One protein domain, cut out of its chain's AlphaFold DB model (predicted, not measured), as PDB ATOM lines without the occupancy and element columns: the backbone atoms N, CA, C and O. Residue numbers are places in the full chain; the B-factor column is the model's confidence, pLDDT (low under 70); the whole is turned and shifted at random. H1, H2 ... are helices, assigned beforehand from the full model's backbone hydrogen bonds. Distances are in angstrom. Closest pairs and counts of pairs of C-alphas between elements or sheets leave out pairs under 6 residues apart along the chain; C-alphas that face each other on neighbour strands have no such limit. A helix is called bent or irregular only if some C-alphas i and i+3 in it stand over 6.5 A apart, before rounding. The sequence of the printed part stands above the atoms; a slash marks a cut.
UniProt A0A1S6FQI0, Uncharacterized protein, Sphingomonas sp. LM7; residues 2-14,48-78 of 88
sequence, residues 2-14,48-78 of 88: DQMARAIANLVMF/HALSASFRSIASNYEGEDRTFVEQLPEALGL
ATOM      1  N   ASP A   2      16.357 -22.712  42.882       83.12
ATOM      2  CA  ASP A   2      17.789 -23.044  42.877       83.12
ATOM      3  C   ASP A   2      18.434 -23.104  44.266       83.12
ATOM      4  O   ASP A   2      19.197 -24.020  44.547       83.12
ATOM      5  N   GLN A   3      18.104 -22.173  45.171       86.44
ATOM      6  CA  GLN A   3      18.617 -22.222  46.547       86.44
ATOM      7  C   GLN A   3      18.118 -23.453  47.314       86.44
ATOM      8  O   GLN A   3      18.870 -24.026  48.097       86.44
ATOM      9  N   MET A   4      16.876 -23.876  47.068       86.44
ATOM     10  CA  MET A   4      16.291 -25.058  47.701       86.44
ATOM     11  C   MET A   4      16.871 -26.338  47.103       86.44
ATOM     12  O   MET A   4      17.321 -27.196  47.852       86.44
ATOM     13  N   ALA A   5      16.980 -26.415  45.774       87.50
ATOM     14  CA  ALA A   5      17.677 -27.507  45.098       87.50
ATOM     15  C   ALA A   5      19.124 -27.632  45.590       87.50
ATOM     16  O   ALA A   5      19.594 -28.733  45.836       87.50
ATOM     17  N   ARG A   6      19.822 -26.512  45.817       88.06
ATOM     18  CA  ARG A   6      21.195 -26.519  46.336       88.06
ATOM     19  C   ARG A   6      21.270 -27.009  47.778       88.06
ATOM     20  O   ARG A   6      22.186 -27.751  48.115       88.06
ATOM     21  N   ALA A   7      20.325 -26.601  48.625       90.31
ATOM     22  CA  ALA A   7      20.245 -27.090  49.999       90.31
ATOM     23  C   ALA A   7      19.992 -28.603  50.036       90.31
ATOM     24  O   ALA A   7      20.689 -29.315  50.752       90.31
ATOM     25  N   ILE A   8      19.056 -29.086  49.213       89.62
ATOM     26  CA  ILE A   8      18.746 -30.511  49.090       89.62
ATOM     27  C   ILE A   8      19.944 -31.273  48.519       89.62
ATOM     28  O   ILE A   8      20.355 -32.262  49.108       89.62
ATOM     29  N   ALA A   9      20.561 -30.790  47.440       88.75
ATOM     30  CA  ALA A   9      21.737 -31.414  46.839       88.75
ATOM     31  C   ALA A   9      22.880 -31.562  47.846       88.75
ATOM     32  O   ALA A   9      23.445 -32.638  47.979       88.75
ATOM     33  N   ASN A  10      23.175 -30.511  48.613       89.44
ATOM     34  CA  ASN A  10      24.204 -30.576  49.648       89.44
ATOM     35  C   ASN A  10      23.861 -31.576  50.760       89.44
ATOM     36  O   ASN A  10      24.760 -32.245  51.259       89.44
ATOM     37  N   LEU A  11      22.585 -31.678  51.147       89.75
ATOM     38  CA  LEU A  11      22.141 -32.658  52.136       89.75
ATOM     39  C   LEU A  11      22.275 -34.084  51.597       89.75
ATOM     40  O   LEU A  11      22.837 -34.932  52.274       89.75
ATOM     41  N   VAL A  12      21.801 -34.343  50.381       89.31
ATOM     42  CA  VAL A  12      21.837 -35.679  49.778       89.31
ATOM     43  C   VAL A  12      23.277 -36.119  49.510       89.31
ATOM     44  O   VAL A  12      23.634 -37.240  49.841       89.31
ATOM     45  N   MET A  13      24.141 -35.220  49.033       88.25
ATOM     46  CA  MET A  13      25.577 -35.497  48.927       88.25
ATOM     47  C   MET A  13      26.204 -35.798  50.288       88.25
ATOM     48  O   MET A  13      27.064 -36.661  50.385       88.25
ATOM     49  N   PHE A  14      25.792 -35.103  51.351       89.69
ATOM     50  CA  PHE A  14      26.270 -35.425  52.690       89.69
ATOM     51  C   PHE A  14      25.816 -36.821  53.123       89.69
ATOM     52  O   PHE A  14      26.607 -37.536  53.720       89.69
ATOM     53  N   HIS A  48       8.580 -30.327  38.739       86.69
ATOM     54  CA  HIS A  48       9.238 -29.881  37.509       86.69
ATOM     55  C   HIS A  48      10.224 -28.733  37.751       86.69
ATOM     56  O   HIS A  48      11.343 -28.751  37.227       86.69
ATOM     57  N   ALA A  49       9.834 -27.736  38.549       89.00
ATOM     58  CA  ALA A  49      10.701 -26.615  38.889       89.00
ATOM     59  C   ALA A  49      11.935 -27.073  39.680       89.00
ATOM     60  O   ALA A  49      13.033 -26.551  39.464       89.00
ATOM     61  N   LEU A  50      11.775 -28.048  40.576       88.00
ATOM     62  CA  LEU A  50      12.858 -28.610  41.369       88.00
ATOM     63  C   LEU A  50      13.810 -29.449  40.505       88.00
ATOM     64  O   LEU A  50      15.016 -29.213  40.545       88.00
ATOM     65  N   SER A  51      13.288 -30.324  39.644       88.19
ATOM     66  CA  SER A  51      14.077 -31.115  38.689       88.19
ATOM     67  C   SER A  51      14.873 -30.234  37.721       88.19
ATOM     68  O   SER A  51      16.058 -30.475  37.481       88.19
ATOM     69  N   ALA A  52      14.265 -29.160  37.207       89.25
ATOM     70  CA  ALA A  52      14.971 -28.173  36.390       89.25
ATOM     71  C   ALA A  52      16.054 -27.429  37.194       89.25
ATOM     72  O   ALA A  52      17.148 -27.183  36.682       89.25
ATOM     73  N   SER A  53      15.774 -27.114  38.462       90.94
ATOM     74  CA  SER A  53      16.731 -26.450  39.350       90.94
ATOM     75  C   SER A  53      17.945 -27.331  39.634       90.94
ATOM     76  O   SER A  53      19.056 -26.820  39.556       90.94
ATOM     77  N   PHE A  54      17.769 -28.633  39.893       89.25
ATOM     78  CA  PHE A  54      18.875 -29.580  40.088       89.25
ATOM     79  C   PHE A  54      19.826 -29.607  38.888       89.25
ATOM     80  O   PHE A  54      21.029 -29.416  39.052       89.25
ATOM     81  N   ARG A  55      19.291 -29.717  37.666       86.81
ATOM     82  CA  ARG A  55      20.102 -29.673  36.435       86.81
ATOM     83  C   ARG A  55      20.812 -28.330  36.246       86.81
ATOM     84  O   ARG A  55      21.952 -28.296  35.794       86.81
ATOM     85  N   SER A  56      20.154 -27.227  36.608       90.12
ATOM     86  CA  SER A  56      20.753 -25.888  36.563       90.12
ATOM     87  C   SER A  56      21.939 -25.780  37.525       90.12
ATOM     88  O   SER A  56      23.042 -25.400  37.123       90.12
ATOM     89  N   ILE A  57      21.747 -26.181  38.787       90.06
ATOM     90  CA  ILE A  57      22.799 -26.083  39.801       90.06
ATOM     91  C   ILE A  57      23.911 -27.106  39.605       90.06
ATOM     92  O   ILE A  57      25.017 -26.824  40.051       90.06
ATOM     93  N   ALA A  58      23.655 -28.236  38.938       87.81
ATOM     94  CA  ALA A  58      24.656 -29.261  38.667       87.81
ATOM     95  C   ALA A  58      25.883 -28.703  37.935       87.81
ATOM     96  O   ALA A  58      27.008 -29.115  38.194       87.81
ATOM     97  N   SER A  59      25.681 -27.691  37.085       86.25
ATOM     98  CA  SER A  59      26.768 -26.969  36.413       86.25
ATOM     99  C   SER A  59      27.746 -26.258  37.365       86.25
ATOM    100  O   SER A  59      28.854 -25.933  36.948       86.25
ATOM    101  N   ASN A  60      27.361 -26.037  38.629       86.31
ATOM    102  CA  ASN A  60      28.208 -25.451  39.673       86.31
ATOM    103  C   ASN A  60      29.022 -26.493  40.457       86.31
ATOM    104  O   ASN A  60      29.789 -26.109  41.340       86.31
ATOM    105  N   TYR A  61      28.819 -27.781  40.186       85.56
ATOM    106  CA  TYR A  61      29.574 -28.880  40.775       85.56
ATOM    107  C   TYR A  61      30.560 -29.430  39.737       85.56
ATOM    108  O   TYR A  61      30.392 -29.235  38.528       85.56
ATOM    109  N   GLU A  62      31.600 -30.123  40.193       83.31
ATOM    110  CA  GLU A  62      32.633 -30.696  39.327       83.31
ATOM    111  C   GLU A  62      32.735 -32.211  39.539       83.31
ATOM    112  O   GLU A  62      32.498 -32.714  40.631       83.31
ATOM    113  N   GLY A  63      33.088 -32.949  38.483       87.12
ATOM    114  CA  GLY A  63      33.364 -34.384  38.572       87.12
ATOM    115  C   GLY A  63      32.151 -35.246  38.950       87.12
ATOM    116  O   GLY A  63      31.118 -35.222  38.275       87.12
ATOM    117  N   GLU A  64      32.321 -36.055  39.994       84.12
ATOM    118  CA  GLU A  64      31.329 -37.024  40.474       84.12
ATOM    119  C   GLU A  64      30.120 -36.329  41.113       84.12
ATOM    120  O   GLU A  64      28.987 -36.662  40.770       84.12
ATOM    121  N   ASP A  65      30.351 -35.266  41.891       85.38
ATOM    122  CA  ASP A  65      29.302 -34.437  42.500       85.38
ATOM    123  C   ASP A  65      28.346 -33.870  41.447       85.38
ATOM    124  O   ASP A  65      27.130 -33.850  41.627       85.38
ATOM    125  N   ARG A  66      28.881 -33.439  40.297       88.69
ATOM    126  CA  ARG A  66      28.048 -32.967  39.186       88.69
ATOM    127  C   ARG A  66      27.135 -34.065  38.666       88.69
ATOM    128  O   ARG A  66      25.941 -33.831  38.515       88.69
ATOM    129  N   THR A  67      27.699 -35.234  38.380       86.75
ATOM    130  CA  THR A  67      26.940 -36.378  37.855       86.75
ATOM    131  C   THR A  67      25.846 -36.785  38.839       86.75
ATOM    132  O   THR A  67      24.704 -36.997  38.436       86.75
ATOM    133  N   PHE A  68      26.173 -36.802  40.130       87.62
ATOM    134  CA  PHE A  68      25.231 -37.093  41.199       87.62
ATOM    135  C   PHE A  68      24.083 -36.077  41.253       87.62
ATOM    136  O   PHE A  68      22.915 -36.454  41.230       87.62
ATOM    137  N   VAL A  69      24.385 -34.775  41.226       88.25
ATOM    138  CA  VAL A  69      23.361 -33.716  41.242       88.25
ATOM    139  C   VAL A  69      22.512 -33.697  39.960       88.25
ATOM    140  O   VAL A  69      21.329 -33.361  40.022       88.25
ATOM    141  N   GLU A  70      23.058 -34.091  38.805       86.94
ATOM    142  CA  GLU A  70      22.273 -34.268  37.568       86.94
ATOM    143  C   GLU A  70      21.298 -35.455  37.660       86.94
ATOM    144  O   GLU A  70      20.200 -35.372  37.102       86.94
ATOM    145  N   GLN A  71      21.676 -36.522  38.372       87.56
ATOM    146  CA  GLN A  71      20.875 -37.740  38.560       87.56
ATOM    147  C   GLN A  71      19.926 -37.671  39.762       87.56
ATOM    148  O   GLN A  71      18.972 -38.444  39.826       87.56
ATOM    149  N   LEU A  72      20.121 -36.717  40.676       87.12
ATOM    150  CA  LEU A  72      19.275 -36.520  41.856       87.12
ATOM    151  C   LEU A  72      17.766 -36.492  41.573       87.12
ATOM    152  O   LEU A  72      17.026 -37.124  42.321       87.12
ATOM    153  N   PRO A  73      17.275 -35.806  40.523       86.12
ATOM    154  CA  PRO A  73      15.858 -35.841  40.183       86.12
ATOM    155  C   PRO A  73      15.332 -37.256  39.938       86.12
ATOM    156  O   PRO A  73      14.231 -37.576  40.367       86.12
ATOM    157  N   GLU A  74      16.112 -38.103  39.268       83.62
ATOM    158  CA  GLU A  74      15.734 -39.489  38.982       83.62
ATOM    159  C   GLU A  74      15.871 -40.362  40.233       83.62
ATOM    160  O   GLU A  74      14.971 -41.138  40.532       83.62
ATOM    161  N   ALA A  75      16.939 -40.174  41.015       83.44
ATOM    162  CA  ALA A  75      17.158 -40.890  42.273       83.44
ATOM    163  C   ALA A  75      16.068 -40.601  43.323       83.44
ATOM    164  O   ALA A  75      15.670 -41.488  44.071       83.44
ATOM    165  N   LEU A  76      15.554 -39.369  43.354       83.56
ATOM    166  CA  LEU A  76      14.464 -38.950  44.238       83.56
ATOM    167  C   LEU A  76      13.075 -39.263  43.658       83.56
ATOM    168  O   LEU A  76      12.070 -38.889  44.258       83.56
ATOM    169  N   GLY A  77      12.994 -39.905  42.488       80.12
ATOM    170  CA  GLY A  77      11.728 -40.243  41.842       80.12
ATOM    171  C   GLY A  77      10.919 -39.032  41.374       80.12
ATOM    172  O   GLY A  77       9.714 -39.149  41.194       80.12
ATOM    173  N   LEU A  78      11.554 -37.870  41.167       78.88
ATOM    174  CA  LEU A  78      10.922 -36.634  40.689       78.88
ATOM    175  C   LEU A  78      10.637 -36.719  39.188       78.88
ATOM    176  O   LEU A  78      11.162 -35.961  38.364       78.88
TER     177      LEU A  78
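AT A GLANCE: This is residues 2 to 14 and 48 to 78 of the 88 residues of an uncharacterized protein of Sphingomonas sp. LM7 (UniProt A0A1S6FQI0). Two helices, H2 and H3, lie side by side as a helical hairpin, and a third helix, H1, crosses over one side of that pair. H1 packs on H2 from its first residue and reaches H3 with residues 9 to 13. The printed part has 44 residues with three named helices, H1, H2 and H3 in chain order, no named strand, and the class all helix. It is compact, with a radius of gyration of the C-alphas of 8.9 A, and spans 24 by 19 by 16 A.

HOW THE PARTS SIT: Start with H1, residues 2 to 14, and look at its first residue: it touches H2, residues 48 to 58, where the C-alphas of Asp 2 and Ser 53, the closest of the two helices, are 5.0 A apart. Their lines stand at a steep tilt of 66 degrees, and they run the same way. Farther along, H1 touches H3, residues 63 to 75, with residues 9 to 13 alone; the closest C-alphas, those of Ala 9 and Val 69, are 6.3 A apart, and the lines are about perpendicular at 75 degrees. H2 and H3 form a hairpin: they touch, with the C-alphas of Ala 58 and Arg 66 closest at 5.1 A, and run opposite ways at a shallow tilt of 9 degrees. In H1 and H2 every O i to N i+4 pair is within hydrogen-bond range; in H3 7 of 9 are.

IN THESE COORDINATES: Find C-alpha 2 at (17.789, -23.044, 42.877); from there H1 runs 17.9 A to C-alpha 14. Past the cut, H2 begins at C-alpha 48, at (9.238, -29.881, 37.509), and runs 15.5 A to C-alpha 58. H3 runs 17.9 A from C-alpha 63 to C-alpha 75 at (17.158, -40.890, 42.273). It is irregular: C-alphas 70 and 73 are 7.1 A apart.

THE WHOLE: The two C-alphas farthest apart, those of His 48 and Gly 63, are 24.6 A from each other. Residues 15 to 47 are not printed, and C-alphas 14 and 48 stand 23.5 A apart across this cut, which holds the link from H1 to H2. The link from H2 to H3, four residues, is tight. The mean pLDDT of the printed part is 87.0, and no printed residue is under 70.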